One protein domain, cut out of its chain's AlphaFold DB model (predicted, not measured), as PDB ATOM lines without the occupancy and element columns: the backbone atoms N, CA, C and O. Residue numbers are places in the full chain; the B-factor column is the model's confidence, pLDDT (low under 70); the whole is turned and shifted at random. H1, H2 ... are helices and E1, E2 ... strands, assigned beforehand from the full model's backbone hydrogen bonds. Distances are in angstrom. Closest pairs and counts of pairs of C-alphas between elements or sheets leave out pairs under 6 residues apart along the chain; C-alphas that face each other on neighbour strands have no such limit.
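AT A GLANCE: This is residues 30 to 155 and 167 to 223 of the 223 residues of an uncharacterized protein of Agrobacterium sp. MS2 (UniProt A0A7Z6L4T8). Two sheets face to face make a sandwich: a branched, twisted sheet of E1, E3, E6, E10 and E12, and an antiparallel sheet in the order E2 E11 E4 E5. H1 and H2 are over one face of the branched sheet; a small antiparallel sheet, E8 E7 E9, which H1 only grazes, and the unnamed loop of residues 30 to 50 lie towards the end of the longest axis where Gly 44 is. The printed part has 183 residues, with the order H1 E1 E2 E3 E4 E5 E6 E7 E8 E9 H2 E10 E11 E12; the class is mostly strand, with 84 residues in named elements, under half. It is compact, with a radius of gyration of the C-alphas of 16.0 A and spans of 49 by 36 by 25 A.

IN THESE COORDINATES: H1, residues 51 to 60, begins at C-alpha 51 (-5.950, -22.799, -34.711) and is 14.5 A long. E1 is residues 62 to 66, E2 74 to 80 and E3 83 to 89, the last 18.5 A long. The hairpin of E4, residues 100 to 106, and E5, 109 to 115, has strands of 19.3 A and 19.9 A. E6 is residues 130 to 133, E7 140 to 143, E8 149 to 152, E9 172 to 174, H2 179 to 184 and E10 190 to 193. E11, residues 196 to 203, measures 23.8 A; E12, residues 215 to 222, measures 22.5 A and ends at C-alpha 222 (-26.975, -15.087, -47.576).

HOW THE PARTS SIT: In the branched sheet, E3 has E6 and E10 on one side and E12 on the other side; N 88 and O 132 are 2.8 A apart, N 85 and O 191 2.8 A, N 84 and O 221 2.8 A. E12 pairs with E1 too, N 63 to O 218 at 2.9 A. The facing parts of the two sandwich sheets are 9.0 A centre to centre; E1 and E2 touch at the C-alphas of Ala 65 and Val 76, 5.0 A. In the second sheet, N 79 and O 197 are 2.9 A apart, N 103 and O 200 2.8 A, N 102 and O 113 2.9 A. H1 is over E1, at a height over the sheet of 8.8 A; H2 is on the same face, at 9.6 A. The hairpin of E7 and E8 has N 150 and O 141 2.8 A apart; E7 and E9 have N 173 and O 142 at 3.3 A. Every O i to N i+4 pair is within hydrogen-bond range in H2, and 5 of 6 in H1.

THE WHOLE: The C-alphas of Gly 44 and Gly 108, 49.2 A apart, are the farthest apart. Residues 156 to 166 are not printed; C-alphas 155 and 167 are 19.4 A apart. The links E5 to E6 and E11 to E12 are long. Mean pLDDT of the printed part is 71.1; 80 residues are under 70, among them 31 to 54 and 135 to 155.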
ATOM      1  N   TYR A  30     -20.672 -36.736 -40.486       72.44
ATOM      2  CA  TYR A  30     -19.347 -37.331 -40.386       72.44
ATOM      3  C   TYR A  30     -18.792 -37.176 -38.976       72.44
ATOM      4  O   TYR A  30     -18.903 -36.118 -38.351       72.44
ATOM      5  N   ASP A  31     -18.137 -38.225 -38.496       63.28
ATOM      6  CA  ASP A  31     -17.249 -38.160 -37.351       63.28
ATOM      7  C   ASP A  31     -15.841 -37.774 -37.820       63.28
ATOM      8  O   ASP A  31     -15.205 -38.452 -38.631       63.28
ATOM      9  N   ALA A  32     -15.312 -36.672 -37.288       54.16
ATOM     10  CA  ALA A  32     -13.896 -36.364 -37.418       54.16
ATOM     11  C   ALA A  32     -13.095 -37.343 -36.547       54.16
ATOM     12  O   ALA A  32     -12.721 -37.042 -35.416       54.16
ATOM     13  N   THR A  33     -12.888 -38.561 -37.068       44.22
ATOM     14  CA  THR A  33     -12.103 -39.642 -36.434       44.22
ATOM     15  C   THR A  33     -10.598 -39.434 -36.539       44.22
ATOM     16  O   THR A  33      -9.829 -40.176 -35.941       44.22
ATOM     17  N   GLY A  34     -10.167 -38.414 -37.274       37.84
ATOM     18  CA  GLY A  34      -8.860 -37.809 -37.093       37.84
ATOM     19  C   GLY A  34      -9.053 -36.497 -36.364       37.84
ATOM     20  O   GLY A  34     -10.020 -35.776 -36.609       37.84
ATOM     21  N   VAL A  35      -8.148 -36.190 -35.449       35.41
ATOM     22  CA  VAL A  35      -8.120 -34.886 -34.812       35.41
ATOM     23  C   VAL A  35      -8.044 -33.849 -35.939       35.41
ATOM     24  O   VAL A  35      -7.104 -33.849 -36.736       35.41
ATOM     25  N   LEU A  36      -9.027 -32.954 -36.027       42.75
ATOM     26  CA  LEU A  36      -8.741 -31.629 -36.555       42.75
ATOM     27  C   LEU A  36      -7.741 -31.036 -35.549       42.75
ATOM     28  O   LEU A  36      -8.153 -30.398 -34.582       42.75
ATOM     29  N   GLU A  37      -6.449 -31.376 -35.690       37.28
ATOM     30  CA  GLU A  37      -5.366 -30.914 -34.815       37.28
ATOM     31  C   GLU A  37      -5.188 -29.425 -35.070       37.28
ATOM     32  O   GLU A  37      -4.304 -28.973 -35.795       37.28
ATOM     33  N   LEU A  38      -6.058 -28.636 -34.454       40.19
ATOM     34  CA  LEU A  38      -5.879 -27.217 -34.240       40.19
ATOM     35  C   LEU A  38      -4.746 -27.066 -33.214       40.19
ATOM     36  O   LEU A  38      -4.984 -26.784 -32.041       40.19
ATOM     37  N   ARG A  39      -3.506 -27.355 -33.632       39.31
ATOM     38  CA  ARG A  39      -2.341 -27.412 -32.745       39.31
ATOM     39  C   ARG A  39      -2.132 -26.067 -32.050       39.31
ATOM     40  O   ARG A  39      -2.143 -25.004 -32.670       39.31
ATOM     41  N   GLN A  40      -1.860 -26.138 -30.752       40.19
ATOM     42  CA  GLN A  40      -1.196 -25.092 -29.984       40.19
ATOM     43  C   GLN A  40       0.217 -25.575 -29.635       40.19
ATOM     44  O   GLN A  40       0.475 -26.777 -29.586       40.19
ATOM     45  N   ALA A  41       1.146 -24.630 -29.492       32.47
ATOM     46  CA  ALA A  41       2.583 -24.860 -29.415       32.47
ATOM     47  C   ALA A  41       2.985 -26.014 -28.477       32.47
ATOM     48  O   ALA A  41       2.880 -25.878 -27.265       32.47
ATOM     49  N   ASN A  42       3.499 -27.119 -29.033       36.00
ATOM     50  CA  ASN A  42       4.570 -27.892 -28.400       36.00
ATOM     51  C   ASN A  42       5.279 -28.819 -29.389       36.00
ATOM     52  O   ASN A  42       4.658 -29.555 -30.149       36.00
ATOM     53  N   THR A  43       6.601 -28.686 -29.405       42.47
ATOM     54  CA  THR A  43       7.607 -29.134 -30.378       42.47
ATOM     55  C   THR A  43       7.691 -30.641 -30.606       42.47
ATOM     56  O   THR A  43       7.820 -31.409 -29.662       42.47
ATOM     57  N   GLY A  44       7.751 -31.028 -31.884       34.66
ATOM     58  CA  GLY A  44       8.077 -32.389 -32.314       34.66
ATOM     59  C   GLY A  44       7.347 -32.784 -33.594       34.66
ATOM     60  O   GLY A  44       6.331 -33.454 -33.520       34.66
ATOM     61  N   ALA A  45       7.864 -32.352 -34.752       38.06
ATOM     62  CA  ALA A  45       7.415 -32.760 -36.093       38.06
ATOM     63  C   ALA A  45       5.911 -32.566 -36.376       38.06
ATOM     64  O   ALA A  45       5.172 -33.524 -36.567       38.06
ATOM     65  N   GLN A  46       5.444 -31.318 -36.405       37.22
ATOM     66  CA  GLN A  46       4.035 -31.025 -36.658       37.22
ATOM     67  C   GLN A  46       3.865 -29.696 -37.383       37.22
ATOM     68  O   GLN A  46       4.657 -28.758 -37.252       37.22
ATOM     69  N   CYS A  47       2.781 -29.650 -38.122       36.66
ATOM     70  CA  CYS A  47       2.397 -28.638 -39.065       36.66
ATOM     71  C   CYS A  47       1.769 -27.390 -38.424       36.66
ATOM     72  O   CYS A  47       1.168 -27.461 -37.354       36.66
ATOM     73  N   THR A  48       1.979 -26.221 -39.038       33.03
ATOM     74  CA  THR A  48       1.642 -24.904 -38.473       33.03
ATOM     75  C   THR A  48       0.309 -24.397 -39.027       33.03
ATOM     76  O   THR A  48       0.300 -23.449 -39.802       33.03
ATOM     77  N   VAL A  49      -0.811 -25.002 -38.628       41.72
ATOM     78  CA  VAL A  49      -2.111 -24.315 -38.723       41.72
ATOM     79  C   VAL A  49      -2.278 -23.565 -37.412       41.72
ATOM     80  O   VAL A  49      -2.400 -24.198 -36.362       41.72
ATOM     81  N   ALA A  50      -2.241 -22.231 -37.426       45.28
ATOM     82  CA  ALA A  50      -2.679 -21.504 -36.245       45.28
ATOM     83  C   ALA A  50      -4.179 -21.774 -36.117       45.28
ATOM     84  O   ALA A  50      -4.970 -21.413 -36.977       45.28
ATOM     85  N   SER A  51      -4.569 -22.452 -35.052       52.84
ATOM     86  CA  SER A  51      -5.950 -22.799 -34.711       52.84
ATOM     87  C   SER A  51      -6.938 -21.624 -34.743       52.84
ATOM     88  O   SER A  51      -8.128 -21.835 -34.969       52.84
ATOM     89  N   LEU A  52      -6.438 -20.391 -34.600       54.19
ATOM     90  CA  LEU A  52      -7.155 -19.149 -34.899       54.19
ATOM     91  C   LEU A  52      -7.636 -19.096 -36.354       54.19
ATOM     92  O   LEU A  52      -8.826 -18.954 -36.570       54.19
ATOM     93  N   GLN A  53      -6.768 -19.349 -37.335       56.69
ATOM     94  CA  GLN A  53      -7.061 -19.219 -38.769       56.69
ATOM     95  C   GLN A  53      -8.174 -20.153 -39.252       56.69
ATOM     96  O   GLN A  53      -8.926 -19.799 -40.158       56.69
ATOM     97  N   PHE A  54      -8.320 -21.328 -38.629       65.62
ATOM     98  CA  PHE A  54      -9.448 -22.217 -38.903       65.62
ATOM     99  C   PHE A  54     -10.775 -21.566 -38.498       65.62
ATOM    100  O   PHE A  54     -11.693 -21.467 -39.306       65.62
ATOM    101  N   TRP A  55     -10.874 -21.095 -37.253       72.00
ATOM    102  CA  TRP A  55     -12.097 -20.467 -36.750       72.00
ATOM    103  C   TRP A  55     -12.338 -19.081 -37.349       72.00
ATOM    104  O   TRP A  55     -13.489 -18.729 -37.578       72.00
ATOM    105  N   ASP A  56     -11.278 -18.337 -37.658       67.25
ATOM    106  CA  ASP A  56     -11.346 -17.066 -38.376       67.25
ATOM    107  C   ASP A  56     -11.946 -17.290 -39.767       67.25
ATOM    108  O   ASP A  56     -12.843 -16.564 -40.172       67.25
ATOM    109  N   SER A  57     -11.548 -18.362 -40.457       65.75
ATOM    110  CA  SER A  57     -12.136 -18.741 -41.742       65.75
ATOM    111  C   SER A  57     -13.582 -19.219 -41.638       65.75
ATOM    112  O   SER A  57     -14.392 -18.854 -42.488       65.75
ATOM    113  N   ILE A  58     -13.947 -19.975 -40.597       75.81
ATOM    114  CA  ILE A  58     -15.365 -20.264 -40.325       75.81
ATOM    115  C   ILE A  58     -16.136 -18.956 -40.098       75.81
ATOM    116  O   ILE A  58     -17.249 -18.818 -40.596       75.81
ATOM    117  N   GLY A  59     -15.536 -17.982 -39.410       72.00
ATOM    118  CA  GLY A  59     -16.094 -16.643 -39.241       72.00
ATOM    119  C   GLY A  59     -16.181 -15.832 -40.540       72.00
ATOM    120  O   GLY A  59     -17.100 -15.037 -40.687       72.00
ATOM    121  N   TRP A  60     -15.278 -16.038 -41.502       72.31
ATOM    122  CA  TRP A  60     -15.341 -15.379 -42.815       72.31
ATOM    123  C   TRP A  60     -16.476 -15.910 -43.694       72.31
ATOM    124  O   TRP A  60     -17.031 -15.154 -44.485       72.31
ATOM    125  N   HIS A  61     -16.833 -17.187 -43.545       77.62
ATOM    126  CA  HIS A  61     -17.870 -17.848 -44.344       77.62
ATOM    127  C   HIS A  61     -19.140 -18.179 -43.541       77.62
ATOM    128  O   HIS A  61     -19.947 -19.006 -43.970       77.62
ATOM    129  N   GLY A  62     -19.310 -17.609 -42.347       87.19
ATOM    130  CA  GLY A  62     -20.431 -17.927 -41.471       87.19
ATOM    131  C   GLY A  62     -20.257 -17.413 -40.048       87.19
ATOM    132  O   GLY A  62     -20.000 -16.233 -39.829       87.19
ATOM    133  N   ALA A  63     -20.463 -18.284 -39.062       90.88
ATOM    134  CA  ALA A  63     -20.400 -17.921 -37.650       90.88
ATOM    135  C   ALA A  63     -19.833 -19.053 -36.791       90.88
ATOM    136  O   ALA A  63     -19.930 -20.235 -37.127       90.88
ATOM    137  N   PHE A  64     -19.276 -18.685 -35.642       91.31
ATOM    138  CA  PHE A  64     -18.885 -19.628 -34.604       91.31
ATOM    139  C   PHE A  64     -19.279 -19.101 -33.227       91.31
ATOM    140  O   PHE A  64     -19.342 -17.895 -32.996       91.31
ATOM    141  N   ALA A  65     -19.504 -20.024 -32.302       93.25
ATOM    142  CA  ALA A  65     -19.775 -19.737 -30.903       93.25
ATOM    143  C   ALA A  65     -18.855 -20.580 -30.018       93.25
ATOM    144  O   ALA A  65     -18.231 -21.536 -30.481       93.25
ATOM    145  N   ALA A  66     -18.752 -20.227 -28.739       90.25
ATOM    146  CA  ALA A  66     -17.957 -20.971 -27.771       90.25
ATOM    147  C   ALA A  66     -18.734 -21.154 -26.467       90.25
ATOM    148  O   ALA A  66     -19.264 -20.187 -25.929       90.25
ATOM    149  N   SER A  67     -18.788 -22.382 -25.965       88.69
ATOM    150  CA  SER A  67     -19.347 -22.712 -24.656       88.69
ATOM    151  C   SER A  67     -18.555 -23.860 -24.053       88.69
ATOM    152  O   SER A  67     -18.182 -24.796 -24.756       88.69
ATOM    153  N   SER A  68     -18.295 -23.779 -22.755       88.75
ATOM    154  CA  SER A  68     -17.680 -24.842 -21.957       88.75
ATOM    155  C   SER A  68     -18.707 -25.573 -21.092       88.75
ATOM    156  O   SER A  68     -18.328 -26.215 -20.121       88.75
ATOM    157  N   THR A  69     -19.998 -25.379 -21.366       94.62
ATOM    158  CA  THR A  69     -21.084 -25.940 -20.565       94.62
ATOM    159  C   THR A  69     -21.664 -27.161 -21.253       94.62
ATOM    160  O   THR A  69     -22.187 -27.072 -22.366       94.62
ATOM    161  N   ASP A  70     -21.594 -28.273 -20.537       95.06
ATOM    162  CA  ASP A  70     -22.191 -29.553 -20.887       95.06
ATOM    163  C   ASP A  70     -23.711 -29.447 -21.034       95.06
ATOM    164  O   ASP A  70     -24.367 -28.591 -20.427       95.06
ATOM    165  N   ASP A  71     -24.277 -30.302 -21.885       95.44
ATOM    166  CA  ASP A  71     -25.719 -30.462 -22.094       95.44
ATOM    167  C   ASP A  71     -26.501 -29.168 -22.388       95.44
ATOM    168  O   ASP A  71     -27.731 -29.113 -22.284       95.44
ATOM    169  N   THR A  72     -25.808 -28.131 -22.855       95.81
ATOM    170  CA  THR A  72     -26.395 -26.831 -23.171       95.81
ATOM    171  C   THR A  72     -26.309 -26.550 -24.665       95.81
ATOM    172  O   THR A  72     -25.252 -26.678 -25.283       95.81
ATOM    173  N   TYR A  73     -27.433 -26.147 -25.262       97.25
ATOM    174  CA  TYR A  73     -27.445 -25.675 -26.643       97.25
ATOM    175  C   TYR A  73     -26.705 -24.344 -26.750       97.25
ATOM    176  O   TYR A  73     -27.092 -23.350 -26.142       97.25
ATOM    177  N   ASN A  74     -25.654 -24.333 -27.563       96.00
ATOM    178  CA  ASN A  74     -24.935 -23.131 -27.937       96.00
ATOM    179  C   ASN A  74     -25.468 -22.624 -29.279       96.00
ATOM    180  O   ASN A  74     -25.385 -23.340 -30.280       96.00
ATOM    181  N   THR A  75     -26.031 -21.415 -29.303       98.06
ATOM    182  CA  THR A  75     -26.493 -20.784 -30.545       98.06
ATOM    183  C   THR A  75     -25.286 -20.324 -31.357       98.06
ATOM    184  O   THR A  75     -24.555 -19.429 -30.944       98.06
ATOM    185  N   VAL A  76     -25.080 -20.949 -32.515       97.12
ATOM    186  CA  VAL A  76     -24.007 -20.619 -33.461       97.12
ATOM    187  C   VAL A  76     -24.413 -19.444 -34.341       97.12
ATOM    188  O   VAL A  76     -23.629 -18.521 -34.546       97.12
ATOM    189  N   CYS A  77     -25.641 -19.476 -34.854       96.75
ATOM    190  CA  CYS A  77     -26.246 -18.370 -35.580       96.75
ATOM    191  C   CYS A  77     -27.766 -18.366 -35.392       96.75
ATOM    192  O   CYS A  77     -28.383 -19.410 -35.172       96.75
ATOM    193  N   ASP A  78     -28.345 -17.174 -35.480       98.00
ATOM    194  CA  ASP A  78     -29.782 -16.917 -35.520       98.00
ATOM    195  C   ASP A  78     -29.979 -15.730 -36.465       98.00
ATOM    196  O   ASP A  78     -29.692 -14.582 -36.117       98.00
ATOM    197  N   ILE A  79     -30.290 -16.032 -37.723       96.50
ATOM    198  CA  ILE A  79     -30.264 -15.071 -38.824       96.50
ATOM    199  C   ILE A  79     -31.626 -14.998 -39.507       96.50
ATOM    200  O   ILE A  79     -32.318 -15.998 -39.695       96.50
ATOM    201  N   THR A  80     -31.989 -13.781 -39.900       97.06
ATOM    202  CA  THR A  80     -33.152 -13.487 -40.744       97.06
ATOM    203  C   THR A  80     -32.667 -13.168 -42.154       97.06
ATOM    204  O   THR A  80     -31.678 -12.456 -42.315       97.06
ATOM    205  N   GLY A  81     -33.367 -13.676 -43.162       95.12
ATOM    206  CA  GLY A  81     -33.007 -13.564 -44.573       95.12
ATOM    207  C   GLY A  81     -33.090 -14.913 -45.279       95.12
ATOM    208  O   GLY A  81     -33.409 -15.926 -44.660       95.12
ATOM    209  N   SER A  82     -32.799 -14.920 -46.573       96.19
ATOM    210  CA  SER A  82     -32.699 -16.134 -47.380       96.19
ATOM    211  C   SER A  82     -31.241 -16.486 -47.660       96.19
ATOM    212  O   SER A  82     -30.361 -15.625 -47.616       96.19
ATOM    213  N   GLY A  83     -30.972 -17.761 -47.928       94.31
ATOM    214  CA  GLY A  83     -29.615 -18.221 -48.172       94.31
ATOM    215  C   GLY A  83     -29.450 -19.733 -48.106       94.31
ATOM    216  O   GLY A  83     -30.397 -20.505 -48.276       94.31
ATOM    217  N   PHE A  84     -28.213 -20.158 -47.864       92.81
ATOM    218  CA  PHE A  84     -27.803 -21.557 -47.864       92.81
ATOM    219  C   PHE A  84     -26.926 -21.895 -46.664       92.81
ATOM    220  O   PHE A  84     -25.933 -21.219 -46.419       92.81
ATOM    221  N   LEU A  85     -27.252 -22.971 -45.951       93.06
ATOM    222  CA  LEU A  85     -26.408 -23.596 -44.936       93.06
ATOM    223  C   LEU A  85     -25.658 -24.783 -45.551       93.06
ATOM    224  O   LEU A  85     -26.270 -25.695 -46.106       93.06
ATOM    225  N   PHE A  86     -24.335 -24.801 -45.390       87.56
ATOM    226  CA  PHE A  86     -23.474 -25.815 -46.005       87.56
ATOM    227  C   PHE A  86     -22.956 -26.849 -45.013       87.56
ATOM    228  O   PHE A  86     -22.967 -28.043 -45.313       87.56
ATOM    229  N   GLN A  87     -22.496 -26.395 -43.846       86.56
ATOM    230  CA  GLN A  87     -21.949 -27.278 -42.821       86.56
ATOM    231  C   GLN A  87     -22.111 -26.699 -41.417       86.56
ATOM    232  O   GLN A  87     -22.139 -25.481 -41.238       86.56
ATOM    233  N   VAL A  88     -22.172 -27.589 -40.430       90.38
ATOM    234  CA  VAL A  88     -22.195 -27.301 -38.996       90.38
ATOM    235  C   VAL A  88     -21.191 -28.214 -38.302       90.38
ATOM    236  O   VAL A  88     -21.137 -29.409 -38.577       90.38
ATOM    237  N   ILE A  89     -20.397 -27.658 -37.395       86.75
ATOM    238  CA  ILE A  89     -19.359 -28.339 -36.624       86.75
ATOM    239  C   ILE A  89     -19.712 -28.238 -35.148       86.75
ATOM    240  O   ILE A  89     -19.985 -27.144 -34.644       86.75
ATOM    241  N   SER A  90     -19.641 -29.357 -34.437       88.81
ATOM    242  CA  SER A  90     -19.850 -29.385 -32.993       88.81
ATOM    243  C   SER A  90     -18.673 -28.870 -32.178       88.81
ATOM    244  O   SER A  90     -17.542 -28.763 -32.664       88.81
ATOM    245  N   GLN A  91     -18.939 -28.632 -30.890       89.12
ATOM    246  CA  GLN A  91     -17.916 -28.624 -29.853       89.12
ATOM    247  C   GLN A  91     -17.139 -29.943 -29.864       89.12
ATOM    248  O   GLN A  91     -17.596 -30.959 -30.401       89.12
ATOM    249  N   ALA A  92     -15.936 -29.897 -29.305       81.81
ATOM    250  CA  ALA A  92     -15.164 -31.090 -29.087       81.81
ATOM    251  C   ALA A  92     -15.780 -31.840 -27.919       81.81
ATOM    252  O   ALA A  92     -16.201 -31.222 -26.943       81.81
ATOM    253  N   ILE A  93     -15.790 -33.153 -28.035       80.75
ATOM    254  CA  ILE A  93     -16.279 -34.051 -26.998       80.75
ATOM    255  C   ILE A  93     -15.124 -34.734 -26.267       80.75
ATOM    256  O   ILE A  93     -14.015 -34.855 -26.814       80.75
ATOM    257  N   THR A  94     -15.390 -35.177 -25.046       82.06
ATOM    258  CA  THR A  94     -14.389 -35.779 -24.162       82.06
ATOM    259  C   THR A  94     -14.280 -37.291 -24.378       82.06
ATOM    260  O   THR A  94     -13.179 -37.826 -24.453       82.06
ATOM    261  N   ASN A  95     -15.399 -37.993 -24.554       79.31
ATOM    262  CA  ASN A  95     -15.484 -39.450 -24.619       79.31
ATOM    263  C   ASN A  95     -16.187 -39.908 -25.897       79.31
ATOM    264  O   ASN A  95     -17.212 -39.373 -26.289       79.31
ATOM    265  N   VAL A  96     -15.729 -41.001 -26.513       74.31
ATOM    266  CA  VAL A  96     -16.333 -41.574 -27.744       74.31
ATOM    267  C   VAL A  96     -17.792 -42.043 -27.607       74.31
ATOM    268  O   VAL A  96     -18.378 -42.526 -28.578       74.31
ATOM    269  N   THR A  97     -18.332 -41.974 -26.393       82.12
ATOM    270  CA  THR A  97     -19.714 -42.273 -26.020       82.12
ATOM    271  C   THR A  97     -20.563 -41.021 -25.813       82.12
ATOM    272  O   THR A  97     -21.749 -41.166 -25.542       82.12
ATOM    273  N   ASP A  98     -19.979 -39.822 -25.886       85.94
ATOM    274  CA  ASP A  98     -20.707 -38.569 -25.711       85.94
ATOM    275  C   ASP A  98     -21.582 -38.286 -26.928       85.94
ATOM    276  O   ASP A  98     -21.173 -38.464 -28.083       85.94
ATOM    277  N   ASP A  99     -22.781 -37.774 -26.664       88.75
ATOM    278  CA  ASP A  99     -23.717 -37.427 -27.717       88.75
ATOM    279  C   ASP A  99     -23.432 -36.024 -28.254       88.75
ATOM    280  O   ASP A  99     -23.195 -35.071 -27.506       88.75
ATOM    281  N   VAL A 100     -23.556 -35.875 -29.572       90.69
ATOM    282  CA  VAL A 100     -23.647 -34.567 -30.227       90.69
ATOM    283  C   VAL A 100     -25.053 -34.385 -30.768       90.69
ATOM    284  O   VAL A 100     -25.571 -35.240 -31.484       90.69
ATOM    285  N   THR A 101     -25.670 -33.249 -30.459       94.62
ATOM    286  CA  THR A 101     -26.999 -32.889 -30.954       94.62
ATOM    287  C   THR A 101     -26.962 -31.549 -31.674       94.62
ATOM    288  O   THR A 101     -26.613 -30.526 -31.085       94.62
ATOM    289  N   PHE A 102     -27.380 -31.547 -32.936       95.81
ATOM    290  CA  PHE A 102     -27.658 -30.338 -33.700       95.81
ATOM    291  C   PHE A 102     -29.154 -30.046 -33.638       95.81
ATOM    292  O   PHE A 102     -29.971 -30.925 -33.921       95.81
ATOM    293  N   ARG A 103     -29.511 -28.808 -33.309       98.12
ATOM    294  CA  ARG A 103     -30.857 -28.278 -33.511       98.12
ATOM    295  C   ARG A 103     -30.772 -27.196 -34.577       98.12
ATOM    296  O   ARG A 103     -30.090 -26.193 -34.397       98.12
ATOM    297  N   ILE A 104     -31.444 -27.422 -35.698       98.12
ATOM    298  CA  ILE A 104     -31.452 -26.508 -36.838       98.12
ATOM    299  C   ILE A 104     -32.896 -26.109 -37.094       98.12
ATOM    300  O   ILE A 104     -33.734 -26.972 -37.337       98.12
ATOM    301  N   THR A 105     -33.189 -24.815 -37.037       98.44
ATOM    302  CA  THR A 105     -34.501 -24.271 -37.395       98.44
ATOM    303  C   THR A 105     -34.404 -23.621 -38.765       98.44
ATOM    304  O   THR A 105     -33.655 -22.661 -38.926       98.44
ATOM    305  N   VAL A 106     -35.142 -24.148 -39.740       97.81
ATOM    306  CA  VAL A 106     -35.207 -23.639 -41.118       97.81
ATOM    307  C   VAL A 106     -36.600 -23.072 -41.340       97.81
ATOM    308  O   VAL A 106     -37.580 -23.809 -41.230       97.81
ATOM    309  N   ASP A 107     -36.703 -21.773 -41.622       97.31
ATOM    310  CA  ASP A 107     -37.973 -21.083 -41.895       97.31
ATOM    311  C   ASP A 107     -39.058 -21.369 -40.830       97.31
ATOM    312  O   ASP A 107     -40.219 -21.640 -41.137       97.31
ATOM    313  N   GLY A 108     -38.665 -21.371 -39.552       96.56
ATOM    314  CA  GLY A 108     -39.552 -21.652 -38.413       96.56
ATOM    315  C   GLY A 108     -39.816 -23.136 -38.122       96.56
ATOM    316  O   GLY A 108     -40.486 -23.443 -37.138       96.56
ATOM    317  N   THR A 109     -39.278 -24.062 -38.920       97.75
ATOM    318  CA  THR A 109     -39.381 -25.512 -38.677       97.75
ATOM    319  C   THR A 109     -38.128 -26.028 -37.975       97.75
ATOM    320  O   THR A 109     -37.038 -25.970 -38.542       97.75
ATOM    321  N   GLU A 110     -38.271 -26.543 -36.750       98.00
ATOM    322  CA  GLU A 110     -37.166 -27.115 -35.968       98.00
ATOM    323  C   GLU A 110     -36.874 -28.574 -36.359       98.00
ATOM    324  O   GLU A 110     -37.773 -29.415 -36.432       98.00
ATOM    325  N   TYR A 111     -35.591 -28.887 -36.526       96.56
ATOM    326  CA  TYR A 111     -35.062 -30.226 -36.749       96.56
ATOM    327  C   TYR A 111     -34.018 -30.557 -35.684       96.56
ATOM    328  O   TYR A 111     -33.075 -29.794 -35.475       96.56
ATOM    329  N   VAL A 112     -34.149 -31.726 -35.055       95.69
ATOM    330  CA  VAL A 112     -33.179 -32.245 -34.081       95.69
ATOM    331  C   VAL A 112     -32.460 -33.447 -34.683       95.69
ATOM    332  O   VAL A 112     -33.093 -34.425 -35.085       95.69
ATOM    333  N   ILE A 113     -31.133 -33.368 -34.750       91.25
ATOM    334  CA  ILE A 113     -30.252 -34.382 -35.334       91.25
ATOM    335  C   ILE A 113     -29.261 -34.801 -34.254       91.25
ATOM    336  O   ILE A 113     -28.348 -34.051 -33.914       91.25
ATOM    337  N   ALA A 114     -29.455 -36.000 -33.710       89.00
ATOM    338  CA  ALA A 114     -28.588 -36.565 -32.687       89.00
ATOM    339  C   ALA A 114     -27.631 -37.597 -33.294       89.00
ATOM    340  O   ALA A 114     -28.032 -38.447 -34.093       89.00
ATOM    341  N   LYS A 115     -26.365 -37.540 -32.885       82.06
ATOM    342  CA  LYS A 115     -25.340 -38.537 -33.179       82.06
ATOM    343  C   LYS A 115     -24.941 -39.211 -31.870       82.06
ATOM    344  O   LYS A 115     -24.171 -38.638 -31.108       82.06
ATOM    345  N   THR A 116     -25.471 -40.417 -31.654       73.00
ATOM    346  CA  THR A 116     -25.391 -41.154 -30.375       73.00
ATOM    347  C   THR A 116     -24.659 -42.500 -30.462       73.00
ATOM    348  O   THR A 116     -24.675 -43.313 -29.541       73.00
ATOM    349  N   GLN A 117     -24.054 -42.803 -31.614       63.28
ATOM    350  CA  GLN A 117     -23.353 -44.073 -31.829       63.28
ATOM    351  C   GLN A 117     -21.954 -44.049 -31.203       63.28
ATOM    352  O   GLN A 117     -21.310 -43.006 -31.209       63.28
ATOM    353  N   THR A 118     -21.435 -45.205 -30.779       60.59
ATOM    354  CA  THR A 118     -20.024 -45.360 -30.382       60.59
ATOM    355  C   THR A 118     -19.114 -45.125 -31.587       60.59
ATOM    356  O   THR A 118     -19.274 -45.767 -32.629       60.59
ATOM    357  N   TRP A 119     -18.178 -44.182 -31.482       62.41
ATOM    358  CA  TRP A 119     -17.334 -43.791 -32.618       62.41
ATOM    359  C   TRP A 119     -16.254 -44.834 -32.895       62.41
ATOM    360  O   TRP A 119     -15.713 -45.431 -31.961       62.41
ATOM    361  N   ALA A 120     -15.935 -45.061 -34.177       47.78
ATOM    362  CA  ALA A 120     -14.909 -46.026 -34.567       47.78
ATOM    363  C   ALA A 120     -13.596 -45.686 -33.842       47.78
ATOM    364  O   ALA A 120     -13.111 -44.552 -33.890       47.78
ATOM    365  N   SER A 121     -13.061 -46.647 -33.087       45.94
ATOM    366  CA  SER A 121     -11.876 -46.426 -32.268       45.94
ATOM    367  C   SER A 121     -10.648 -46.264 -33.164       45.94
ATOM    368  O   SER A 121     -10.219 -47.194 -33.841       45.94
ATOM    369  N   ALA A 122     -10.060 -45.067 -33.171       40.78
ATOM    370  CA  ALA A 122      -8.719 -44.867 -33.700       40.78
ATOM    371  C   ALA A 122      -8.044 -43.641 -33.064       40.78
ATOM    372  O   ALA A 122      -8.171 -42.516 -33.529       40.78
ATOM    373  N   VAL A 123      -7.272 -43.913 -32.009       42.56
ATOM    374  CA  VAL A 123      -5.990 -43.255 -31.694       42.56
ATOM    375  C   VAL A 123      -6.031 -41.729 -31.487       42.56
ATOM    376  O   VAL A 123      -5.311 -40.976 -32.135       42.56
ATOM    377  N   SER A 124      -6.873 -41.281 -30.557       45.38
ATOM    378  CA  SER A 124      -6.632 -40.204 -29.573       45.38
ATOM    379  C   SER A 124      -7.986 -39.711 -29.056       45.38
ATOM    380  O   SER A 124      -8.916 -39.427 -29.818       45.38
ATOM    381  N   ASP A 125      -8.127 -39.683 -27.738       47.22
ATOM    382  CA  ASP A 125      -9.427 -39.569 -27.069       47.22
ATOM    383  C   ASP A 125      -9.758 -38.125 -26.674       47.22
ATOM    384  O   ASP A 125     -10.384 -37.898 -25.658       47.22
ATOM    385  N   ASN A 126      -9.295 -37.126 -27.434       52.78
ATOM    386  CA  ASN A 126      -9.263 -35.741 -26.958       52.78
ATOM    387  C   ASN A 126      -9.389 -34.733 -28.116       52.78
ATOM    388  O   ASN A 126      -8.410 -34.476 -28.821       52.78
ATOM    389  N   GLY A 127     -10.575 -34.142 -28.317       60.41
ATOM    390  CA  GLY A 127     -10.780 -33.076 -29.319       60.41
ATOM    391  C   GLY A 127     -11.634 -33.440 -30.542       60.41
ATOM    392  O   GLY A 127     -11.655 -32.684 -31.517       60.41
ATOM    393  N   ARG A 128     -12.320 -34.591 -30.528       71.94
ATOM    394  CA  ARG A 128     -13.137 -35.069 -31.657       71.94
ATOM    395  C   ARG A 128     -14.402 -34.235 -31.829       71.94
ATOM    396  O   ARG A 128     -15.003 -33.811 -30.848       71.94
ATOM    397  N   ARG A 129     -14.816 -34.032 -33.080       79.19
ATOM    398  CA  ARG A 129     -15.990 -33.229 -33.456       79.19
ATOM    399  C   ARG A 129     -16.850 -33.980 -34.454       79.19
ATOM    400  O   ARG A 129     -16.352 -34.812 -35.212       79.19
ATOM    401  N   VAL A 130     -18.124 -33.630 -34.488       79.62
ATOM    402  CA  VAL A 130     -19.060 -34.084 -35.513       79.62
ATOM    403  C   VAL A 130     -19.296 -32.941 -36.488       79.62
ATOM    404  O   VAL A 130     -19.465 -31.789 -36.080       79.62
ATOM    405  N   VAL A 131     -19.291 -33.270 -37.778       82.06
ATOM    406  CA  VAL A 131     -19.624 -32.344 -38.860       82.06
ATOM    407  C   VAL A 131     -20.900 -32.825 -39.533       82.06
ATOM    408  O   VAL A 131     -20.978 -33.964 -39.987       82.06
ATOM    409  N   LEU A 132     -21.893 -31.948 -39.610       84.75
ATOM    410  CA  LEU A 132     -23.114 -32.136 -40.381       84.75
ATOM    411  C   LEU A 132     -23.039 -31.253 -41.628       84.75
ATOM    412  O   LEU A 132     -22.900 -30.043 -41.491       84.75
ATOM    413  N   GLY A 133     -23.154 -31.825 -42.823       79.44
ATOM    414  CA  GLY A 133     -23.092 -31.090 -44.088       79.44
ATOM    415  C   GLY A 133     -21.933 -31.497 -44.986       79.44
ATOM    416  O   GLY A 133     -21.231 -32.475 -44.727       79.44
ATOM    417  N   ALA A 134     -21.766 -30.759 -46.079       70.31
ATOM    418  CA  ALA A 134     -20.843 -31.088 -47.158       70.31
ATOM    419  C   ALA A 134     -19.370 -31.049 -46.704       70.31
ATOM    420  O   ALA A 134     -18.692 -30.030 -46.796       70.31
ATOM    421  N   CYS A 135     -18.850 -32.195 -46.265       59.97
ATOM    422  CA  CYS A 135     -17.430 -32.409 -46.015       59.97
ATOM    423  C   CYS A 135     -16.834 -33.177 -47.202       59.97
ATOM    424  O   CYS A 135     -16.753 -34.405 -47.204       59.97
ATOM    425  N   GLY A 136     -16.466 -32.454 -48.260       48.25
ATOM    426  CA  GLY A 136     -15.770 -33.045 -49.400       48.25
ATOM    427  C   GLY A 136     -14.348 -33.486 -49.036       48.25
ATOM    428  O   GLY A 136     -13.673 -32.860 -48.223       48.25
ATOM    429  N   SER A 137     -13.854 -34.520 -49.715       40.47
ATOM    430  CA  SER A 137     -12.466 -35.018 -49.692       40.47
ATOM    431  C   SER A 137     -11.418 -34.030 -50.226       40.47
ATOM    432  O   SER A 137     -10.249 -34.376 -50.403       40.47
ATOM    433  N   VAL A 138     -11.822 -32.792 -50.495       40.50
ATOM    434  CA  VAL A 138     -11.001 -31.769 -51.124       40.50
ATOM    435  C   VAL A 138     -10.457 -30.873 -50.018       40.50
ATOM    436  O   VAL A 138     -11.006 -29.819 -49.711       40.50
ATOM    437  N   ALA A 139      -9.371 -31.302 -49.379       41.56
ATOM    438  CA  ALA A 139      -8.587 -30.377 -48.576       41.56
ATOM    439  C   ALA A 139      -7.950 -29.357 -49.532       41.56
ATOM    440  O   ALA A 139      -7.035 -29.683 -50.294       41.56
ATOM    441  N   ASN A 140      -8.495 -28.143 -49.529       41.59
ATOM    442  CA  ASN A 140      -7.888 -26.987 -50.167       41.59
ATOM    443  C   ASN A 140      -6.899 -26.363 -49.181       41.59
ATOM    444  O   ASN A 140      -7.225 -26.115 -48.021       41.59
ATOM    445  N   PHE A 141      -5.680 -26.135 -49.648       43.53
ATOM    446  CA  PHE A 141      -4.640 -25.433 -48.919       43.53
ATOM    447  C   PHE A 141      -4.710 -23.955 -49.266       43.53
ATOM    448  O   PHE A 141      -4.736 -23.607 -50.448       43.53
ATOM    449  N   TYR A 142      -4.669 -23.108 -48.244       43.97
ATOM    450  CA  TYR A 142      -4.590 -21.659 -48.386       43.97
ATOM    451  C   TYR A 142      -3.372 -21.118 -47.633       43.97
ATOM    452  O   TYR A 142      -2.921 -21.699 -46.639       43.97
ATOM    453  N   ASP A 143      -2.830 -20.019 -48.143       41.62
ATOM    454  CA  ASP A 143      -1.807 -19.208 -47.506       41.62
ATOM    455  C   ASP A 143      -2.434 -18.545 -46.289       41.62
ATOM    456  O   ASP A 143      -3.442 -17.842 -46.369       41.62
ATOM    457  N   ALA A 144      -1.833 -18.800 -45.140       38.94
ATOM    458  CA  ALA A 144      -2.408 -18.417 -43.870       38.94
ATOM    459  C   ALA A 144      -2.301 -16.900 -43.587       38.94
ATOM    460  O   ALA A 144      -3.008 -16.382 -42.722       38.94
ATOM    461  N   ALA A 145      -1.419 -16.182 -44.289       36.72
ATOM    462  CA  ALA A 145      -1.212 -14.746 -44.127       36.72
ATOM    463  C   ALA A 145      -2.179 -13.907 -44.970       36.72
ATOM    464  O   ALA A 145      -2.491 -12.780 -44.592       36.72
ATOM    465  N   ASN A 146      -2.641 -14.426 -46.111       43.34
ATOM    466  CA  ASN A 146      -3.446 -13.645 -47.057       43.34
ATOM    467  C   ASN A 146      -4.645 -14.396 -47.667       43.34
ATOM    468  O   ASN A 146      -5.337 -13.832 -48.510       43.34
ATOM    469  N   GLY A 147      -4.904 -15.642 -47.264       38.62
ATOM    470  CA  GLY A 147      -6.029 -16.441 -47.756       38.62
ATOM    471  C   GLY A 147      -5.890 -16.898 -49.210       38.62
ATOM    472  O   GLY A 147      -6.862 -17.368 -49.797       38.62
ATOM    473  N   THR A 148      -4.710 -16.768 -49.824       43.91
ATOM    474  CA  THR A 148      -4.498 -17.158 -51.227       43.91
ATOM    475  C   THR A 148      -4.503 -18.674 -51.360       43.91
ATOM    476  O   THR A 148      -3.830 -19.370 -50.611       43.91
ATOM    477  N   TRP A 149      -5.223 -19.214 -52.339       45.50
ATOM    478  CA  TRP A 149      -5.204 -20.650 -52.617       45.50
ATOM    479  C   TRP A 149      -3.792 -21.132 -53.003       45.50
ATOM    480  O   TRP A 149      -3.158 -20.573 -53.898       45.50
ATOM    481  N   LEU A 150      -3.304 -22.182 -52.337       44.97
ATOM    482  CA  LEU A 150      -1.986 -22.785 -52.559       44.97
ATOM    483  C   LEU A 150      -2.060 -24.070 -53.402       44.97
ATOM    484  O   LEU A 150      -1.234 -24.257 -54.296       44.97
ATOM    485  N   ARG A 151      -2.989 -24.991 -53.094       43.38
ATOM    486  CA  ARG A 151      -3.165 -26.290 -53.788       43.38
ATOM    487  C   ARG A 151      -4.465 -26.989 -53.347       43.38
ATOM    488  O   ARG A 151      -4.880 -26.812 -52.213       43.38
ATOM    489  N   GLY A 152      -5.051 -27.859 -54.176       40.94
ATOM    490  CA  GLY A 152      -6.076 -28.843 -53.774       40.94
ATOM    491  C   GLY A 152      -5.626 -30.287 -54.052       40.94
ATOM    492  O   GLY A 152      -4.824 -30.513 -54.963       40.94
ATOM    493  N   PHE A 153      -6.094 -31.270 -53.273       36.31
ATOM    494  CA  PHE A 153      -5.909 -32.692 -53.612       36.31
ATOM    495  C   PHE A 153      -6.913 -33.150 -54.685       36.31
ATOM    496  O   PHE A 153      -8.052 -32.677 -54.687       36.31
ATOM    497  N   PRO A 154      -6.524 -34.064 -55.597       31.89
ATOM    498  CA  PRO A 154      -7.412 -34.542 -56.649       31.89
ATOM    499  C   PRO A 154      -8.587 -35.359 -56.084       31.89
ATOM    500  O   PRO A 154      -8.480 -36.074 -55.087       31.89
ATOM    501  N   SER A 155      -9.725 -35.218 -56.760       35.47
ATOM    502  CA  SER A 155     -11.096 -35.576 -56.374       35.47
ATOM    503  C   SER A 155     -11.426 -37.079 -56.332       35.47
ATOM    504  O   SER A 155     -12.584 -37.461 -56.481       35.47
ATOM    505  N   SER A 167       0.850 -33.632 -41.898       40.28
ATOM    506  CA  SER A 167       1.932 -32.703 -42.286       40.28
ATOM    507  C   SER A 167       1.497 -31.549 -43.215       40.28
ATOM    508  O   SER A 167       1.636 -31.652 -44.430       40.28
ATOM    509  N   PHE A 168       1.041 -30.404 -42.693       43.03
ATOM    510  CA  PHE A 168       1.206 -29.113 -43.392       43.03
ATOM    511  C   PHE A 168       2.670 -28.638 -43.379       43.03
ATOM    512  O   PHE A 168       3.394 -28.814 -42.395       43.03
ATOM    513  N   GLY A 169       3.090 -27.981 -44.462       37.84
ATOM    514  CA  GLY A 169       4.270 -27.118 -44.428       37.84
ATOM    515  C   GLY A 169       4.072 -25.972 -43.430       37.84
ATOM    516  O   GLY A 169       2.946 -25.644 -43.052       37.84
ATOM    517  N   SER A 170       5.165 -25.360 -42.978       40.00
ATOM    518  CA  SER A 170       5.069 -24.114 -42.212       40.00
ATOM    519  C   SER A 170       4.292 -23.071 -43.032       40.00
ATOM    520  O   SER A 170       4.598 -22.882 -44.207       40.00
ATOM    521  N   GLY A 171       3.270 -22.448 -42.436       38.66
ATOM    522  CA  GLY A 171       2.446 -21.420 -43.090       38.66
ATOM    523  C   GLY A 171       1.244 -21.923 -43.900       38.66
ATOM    524  O   GLY A 171       0.595 -21.116 -44.556       38.66
ATOM    525  N   ALA A 172       0.925 -23.220 -43.863       38.84
ATOM    526  CA  ALA A 172      -0.278 -23.755 -44.498       38.84
ATOM    527  C   ALA A 172      -1.410 -23.940 -43.479       38.84
ATOM    528  O   ALA A 172      -1.186 -24.464 -42.388       38.84
ATOM    529  N   ALA A 173      -2.623 -23.535 -43.860       43.53
ATOM    530  CA  ALA A 173      -3.823 -23.659 -43.044       43.53
ATOM    531  C   ALA A 173      -4.784 -24.729 -43.596       43.53
ATOM    532  O   ALA A 173      -4.917 -24.900 -44.812       43.53
ATOM    533  N   ALA A 174      -5.433 -25.467 -42.690       50.31
ATOM    534  CA  ALA A 174      -6.543 -26.355 -43.018       50.31
ATOM    535  C   ALA A 174      -7.844 -25.570 -42.882       50.31
ATOM    536  O   ALA A 174      -8.068 -24.939 -41.850       50.31
ATOM    537  N   HIS A 175      -8.703 -25.645 -43.889       51.25
ATOM    538  CA  HIS A 175     -10.015 -25.014 -43.876       51.25
ATOM    539  C   HIS A 175     -11.062 -26.056 -44.240       51.25
ATOM    540  O   HIS A 175     -10.788 -26.969 -45.024       51.25
ATOM    541  N   LEU A 176     -12.268 -25.916 -43.687       63.25
ATOM    542  CA  LEU A 176     -13.408 -26.551 -44.331       63.25
ATOM    543  C   LEU A 176     -13.604 -25.935 -45.716       63.25
ATOM    544  O   LEU A 176     -13.130 -24.831 -45.998       63.25
ATOM    545  N   LEU A 177     -14.282 -26.666 -46.596       63.00
ATOM    546  CA  LEU A 177     -14.568 -26.149 -47.922       63.00
ATOM    547  C   LEU A 177     -15.375 -24.857 -47.810       63.00
ATOM    548  O   LEU A 177     -16.396 -24.806 -47.121       63.00
ATOM    549  N   ALA A 178     -14.887 -23.822 -48.491       67.69
ATOM    550  CA  ALA A 178     -15.607 -22.571 -48.616       67.69
ATOM    551  C   ALA A 178     -16.931 -22.832 -49.364       67.69
ATOM    552  O   ALA A 178     -16.940 -23.635 -50.309       67.69
ATOM    553  N   PRO A 179     -18.038 -22.182 -48.972       73.12
ATOM    554  CA  PRO A 179     -19.335 -22.328 -49.624       73.12
ATOM    555  C   PRO A 179     -19.297 -22.263 -51.160       73.12
ATOM    556  O   PRO A 179     -19.899 -23.095 -51.837       73.12
ATOM    557  N   GLU A 180     -18.508 -21.352 -51.729       69.19
ATOM    558  CA  GLU A 180     -18.356 -21.171 -53.175       69.19
ATOM    559  C   GLU A 180     -17.740 -22.410 -53.833       69.19
ATOM    560  O   GLU A 180     -18.139 -22.804 -54.930       69.19
ATOM    561  N   SER A 181     -16.800 -23.069 -53.147       65.94
ATOM    562  CA  SER A 181     -16.205 -24.327 -53.608       65.94
ATOM    563  C   SER A 181     -17.221 -25.469 -53.563       65.94
ATOM    564  O   SER A 181     -17.264 -26.282 -54.484       65.94
ATOM    565  N   ILE A 182     -18.063 -25.525 -52.526       69.69
ATOM    566  CA  ILE A 182     -19.097 -26.563 -52.386       69.69
ATOM    567  C   ILE A 182     -20.115 -26.453 -53.525       69.69
ATOM    568  O   ILE A 182     -20.442 -27.465 -54.148       69.69
ATOM    569  N   VAL A 183     -20.553 -25.231 -53.841       72.25
ATOM    570  CA  VAL A 183     -21.474 -24.965 -54.955       72.25
ATOM    571  C   VAL A 183     -20.810 -25.265 -56.300       72.25
ATOM    572  O   VAL A 183     -21.361 -26.021 -57.097       72.25
ATOM    573  N   THR A 184     -19.605 -24.735 -56.544       65.94
ATOM    574  CA  THR A 184     -18.893 -24.887 -57.830       65.94
ATOM    575  C   THR A 184     -18.602 -26.349 -58.160       65.94
ATOM    576  O   THR A 184     -18.694 -26.759 -59.316       65.94
ATOM    577  N   HIS A 185     -18.266 -27.152 -57.150       63.84
ATOM    578  CA  HIS A 185     -17.946 -28.566 -57.327       63.84
ATOM    579  C   HIS A 185     -19.147 -29.499 -57.129       63.84
ATOM    580  O   HIS A 185     -18.977 -30.715 -57.197       63.84
ATOM    581  N   GLY A 186     -20.349 -28.960 -56.889       66.44
ATOM    582  CA  GLY A 186     -21.560 -29.753 -56.689       66.44
ATOM    583  C   GLY A 186     -21.458 -30.728 -55.513       66.44
ATOM    584  O   GLY A 186     -22.043 -31.806 -55.564       66.44
ATOM    585  N   LEU A 187     -20.715 -30.371 -54.460       66.38
ATOM    586  CA  LEU A 187     -20.411 -31.243 -53.312       66.38
ATOM    587  C   LEU A 187     -21.575 -31.341 -52.305       66.38
ATOM    588  O   LEU A 187     -21.363 -31.651 -51.135       66.38
ATOM    589  N   GLY A 188     -22.802 -31.065 -52.761       62.94
ATOM    590  CA  GLY A 188     -24.021 -31.112 -51.959       62.94
ATOM    591  C   GLY A 188     -24.402 -32.530 -51.507       62.94
ATOM    592  O   GLY A 188     -23.967 -33.517 -52.106       62.94
ATOM    593  N   PRO A 189     -25.240 -32.639 -50.462       75.75
ATOM    594  CA  PRO A 189     -26.338 -31.700 -50.233       75.75
ATOM    595  C   PRO A 189     -26.041 -30.492 -49.326       75.75
ATOM    596  O   PRO A 189     -25.165 -30.559 -48.468       75.75
ATOM    597  N   TYR A 190     -26.789 -29.398 -49.517       86.94
ATOM    598  CA  TYR A 190     -26.794 -28.182 -48.677       86.94
ATOM    599  C   TYR A 190     -28.228 -27.664 -48.465       86.94
ATOM    600  O   TYR A 190     -29.127 -27.934 -49.265       86.94
ATOM    601  N   VAL A 191     -28.466 -26.951 -47.361       92.00
ATOM    602  CA  VAL A 191     -29.811 -26.555 -46.915       92.00
ATOM    603  C   VAL A 191     -30.164 -25.157 -47.407       92.00
ATOM    604  O   VAL A 191     -29.466 -24.206 -47.083       92.00
ATOM    605  N   ARG A 192     -31.267 -25.016 -48.138       94.00
ATOM    606  CA  ARG A 192     -31.878 -23.731 -48.497       94.00
ATOM    607  C   ARG A 192     -32.789 -23.251 -47.364       94.00
ATOM    608  O   ARG A 192     -33.614 -24.027 -46.884       94.00
ATOM    609  N   PHE A 193     -32.697 -21.972 -47.018       95.69
ATOM    610  CA  PHE A 193     -33.671 -21.263 -46.185       95.69
ATOM    611  C   PHE A 193     -34.129 -19.990 -46.905       95.69
ATOM    612  O   PHE A 193     -33.345 -19.365 -47.620       95.69
ATOM    613  N   ASP A 194     -35.401 -19.624 -46.761       96.62
ATOM    614  CA  ASP A 194     -36.003 -18.501 -47.492       96.62
ATOM    615  C   ASP A 194     -36.324 -17.295 -46.598       96.62
ATOM    616  O   ASP A 194     -36.529 -16.195 -47.108       96.62
ATOM    617  N   ALA A 195     -36.383 -17.478 -45.279       96.81
ATOM    618  CA  ALA A 195     -36.747 -16.426 -44.335       96.81
ATOM    619  C   ALA A 195     -35.885 -16.412 -43.072       96.81
ATOM    620  O   ALA A 195     -35.592 -15.332 -42.552       96.81
ATOM    621  N   SER A 196     -35.504 -17.579 -42.548       97.81
ATOM    622  CA  SER A 196     -34.660 -17.632 -41.356       97.81
ATOM    623  C   SER A 196     -33.902 -18.941 -41.203       97.81
ATOM    624  O   SER A 196     -34.342 -20.013 -41.631       97.81
ATOM    625  N   LEU A 197     -32.765 -18.838 -40.520       98.44
ATOM    626  CA  LEU A 197     -31.957 -19.969 -40.104       98.44
ATOM    627  C   LEU A 197     -31.499 -19.767 -38.661       98.44
ATOM    628  O   LEU A 197     -30.869 -18.762 -38.339       98.44
ATOM    629  N   LYS A 198     -31.734 -20.768 -37.816       98.50
ATOM    630  CA  LYS A 198     -31.115 -20.863 -36.492       98.50
ATOM    631  C   LYS A 198     -30.347 -22.168 -36.375       98.50
ATOM    632  O   LYS A 198     -30.896 -23.228 -36.669       98.50
ATOM    633  N   VAL A 199     -29.098 -22.099 -35.927       98.44
ATOM    634  CA  VAL A 199     -28.249 -23.271 -35.694       98.44
ATOM    635  C   VAL A 199     -27.803 -23.289 -34.244       98.44
ATOM    636  O   VAL A 199     -27.181 -22.348 -33.752       98.44
ATOM    637  N   GLU A 200     -28.085 -24.395 -33.571       98.31
ATOM    638  CA  GLU A 200     -27.711 -24.638 -32.187       98.31
ATOM    639  C   GLU A 200     -27.018 -25.993 -32.058       98.31
ATOM    640  O   GLU A 200     -27.420 -26.975 -32.687       98.31
ATOM    641  N   VAL A 201     -25.982 -26.058 -31.220       97.12
ATOM    642  CA  VAL A 201     -25.224 -27.293 -31.002       97.12
ATOM    643  C   VAL A 201     -25.044 -27.580 -29.523       97.12
ATOM    644  O   VAL A 201     -24.651 -26.703 -28.753       97.12
ATOM    645  N   LYS A 202     -25.322 -28.823 -29.144       95.38
ATOM    646  CA  LYS A 202     -25.179 -29.357 -27.793       95.38
ATOM    647  C   LYS A 202     -24.283 -30.586 -27.830       95.38
ATOM    648  O   LYS A 202     -24.429 -31.423 -28.720       95.38
ATOM    649  N   VAL A 203     -23.420 -30.718 -26.832       92.62
ATOM    650  CA  VAL A 203     -22.674 -31.950 -26.564       92.62
ATOM    651  C   VAL A 203     -22.869 -32.357 -25.106       92.62
ATOM    652  O   VAL A 203     -23.080 -31.481 -24.266       92.62
ATOM    653  N   THR A 204     -22.848 -33.657 -24.817       92.88
ATOM    654  CA  THR A 204     -23.033 -34.163 -23.444       92.88
ATOM    655  C   THR A 204     -21.871 -33.802 -22.527       92.88
ATOM    656  O   THR A 204     -22.111 -33.416 -21.395       92.88
ATOM    657  N   ASP A 205     -20.637 -33.869 -23.019       90.44
ATOM    658  CA  ASP A 205     -19.435 -33.486 -22.274       90.44
ATOM    659  C   ASP A 205     -18.512 -32.714 -23.226       90.44
ATOM    660  O   ASP A 205     -18.076 -33.224 -24.265       90.44
ATOM    661  N   VAL A 206     -18.304 -31.430 -22.929       89.19
ATOM    662  CA  VAL A 206     -17.448 -30.542 -23.712       89.19
ATOM    663  C   VAL A 206     -15.993 -30.775 -23.320       89.19
ATOM    664  O   VAL A 206     -15.580 -30.555 -22.184       89.19
ATOM    665  N   TYR A 207     -15.148 -31.042 -24.310       85.50
ATOM    666  CA  TYR A 207     -13.715 -31.192 -24.088       85.50
ATOM    667  C   TYR A 207     -13.015 -29.856 -23.810       85.50
ATOM    668  O   TYR A 207     -12.442 -29.230 -24.698       85.50
ATOM    669  N   THR A 208     -13.035 -29.395 -22.563       79.19
ATOM    670  CA  THR A 208     -12.541 -28.061 -22.167       79.19
ATOM    671  C   THR A 208     -11.023 -27.951 -22.010       79.19
ATOM    672  O   THR A 208     -10.495 -26.844 -21.907       79.19
ATOM    673  N   VAL A 209     -10.296 -29.073 -22.035       72.62
ATOM    674  CA  VAL A 209      -8.830 -29.094 -21.871       72.62
ATOM    675  C   VAL A 209      -8.112 -28.421 -23.052       72.62
ATOM    676  O   VAL A 209      -7.033 -27.855 -22.886       72.62
ATOM    677  N   GLN A 210      -8.709 -28.434 -24.248       67.81
ATOM    678  CA  GLN A 210      -8.205 -27.686 -25.402       67.81
ATOM    679  C   GLN A 210      -8.783 -26.269 -25.439       67.81
ATOM    680  O   GLN A 210      -9.992 -26.080 -25.342       67.81
ATOM    681  N   THR A 211      -7.938 -25.275 -25.732       69.62
ATOM    682  CA  THR A 211      -8.327 -23.857 -25.874       69.62
ATOM    683  C   THR A 211      -9.493 -23.617 -26.842       69.62
ATOM    684  O   THR A 211     -10.245 -22.661 -26.679       69.62
ATOM    685  N   TYR A 212      -9.682 -24.495 -27.830       75.19
ATOM    686  CA  TYR A 212     -10.770 -24.403 -28.809       75.19
ATOM    687  C   TYR A 212     -11.853 -25.458 -28.620       75.19
ATOM    688  O   TYR A 212     -12.776 -25.531 -29.425       75.19
ATOM    689  N   GLY A 213     -11.757 -26.285 -27.581       76.81
ATOM    690  CA  GLY A 213     -12.650 -27.410 -27.353       76.81
ATOM    691  C   GLY A 213     -14.120 -27.007 -27.326       76.81
ATOM    692  O   GLY A 213     -14.921 -27.547 -28.085       76.81
ATOM    693  N   GLY A 214     -14.436 -25.933 -26.603       86.38
ATOM    694  CA  GLY A 214     -15.790 -25.387 -26.521       86.38
ATOM    695  C   GLY A 214     -16.312 -24.671 -27.770       86.38
ATOM    696  O   GLY A 214     -17.454 -24.220 -27.762       86.38
ATOM    697  N   ARG A 215     -15.516 -24.518 -28.840       87.69
ATOM    698  CA  ARG A 215     -15.972 -23.838 -30.063       87.69
ATOM    699  C   ARG A 215     -16.818 -24.746 -30.943       87.69
ATOM    700  O   ARG A 215     -16.459 -25.899 -31.138       87.69
ATOM    701  N   CYS A 216     -17.880 -24.214 -31.522       90.12
ATOM    702  CA  CYS A 216     -18.700 -24.826 -32.567       90.12
ATOM    703  C   CYS A 216     -18.945 -23.791 -33.671       90.12
ATOM    704  O   CYS A 216     -18.755 -22.597 -33.445       90.12
ATOM    705  N   GLY A 217     -19.323 -24.218 -34.875       90.50
ATOM    706  CA  GLY A 217     -19.432 -23.293 -36.004       90.50
ATOM    707  C   GLY A 217     -20.347 -23.767 -37.114       90.50
ATOM    708  O   GLY A 217     -20.703 -24.938 -37.172       90.50
ATOM    709  N   ALA A 218     -20.732 -22.847 -37.988       91.50
ATOM    710  CA  ALA A 218     -21.544 -23.116 -39.161       91.50
ATOM    711  C   ALA A 218     -21.111 -22.198 -40.303       91.50
ATOM    712  O   ALA A 218     -20.823 -21.025 -40.065       91.50
ATOM    713  N   THR A 219     -21.095 -22.709 -41.535       88.12
ATOM    714  CA  THR A 219     -20.868 -21.873 -42.726       88.12
ATOM    715  C   THR A 219     -22.126 -21.771 -43.562       88.12
ATOM    716  O   THR A 219     -22.779 -22.781 -43.851       88.12
ATOM    717  N   TYR A 220     -22.433 -20.554 -43.981       90.62
ATOM    718  CA  TYR A 220     -23.631 -20.218 -44.730       90.62
ATOM    719  C   TYR A 220     -23.368 -19.035 -45.667       90.62
ATOM    720  O   TYR A 220     -22.467 -18.235 -45.434       90.62
ATOM    721  N   ILE A 221     -24.168 -18.925 -46.724       90.62
ATOM    722  CA  ILE A 221     -24.229 -17.745 -47.597       90.62
ATOM    723  C   ILE A 221     -25.628 -17.151 -47.471       90.62
ATOM    724  O   ILE A 221     -26.600 -17.904 -47.451       90.62
ATOM    725  N   LEU A 222     -25.723 -15.825 -47.394       91.06
ATOM    726  CA  LEU A 222     -26.975 -15.087 -47.576       91.06
ATOM    727  C   LEU A 222     -27.107 -14.666 -49.045       91.06
ATOM    728  O   LEU A 222     -26.085 -14.422 -49.690       91.06
ATOM    729  N   ASP A 223     -28.336 -14.593 -49.552       89.25
ATOM    730  CA  ASP A 223     -28.597 -14.049 -50.896       89.25
ATOM    731  C   ASP A 223     -28.378 -12.529 -50.989       89.25
ATOM    732  O   ASP A 223     -28.568 -11.822 -49.968       89.25
TER     733      ASP A 223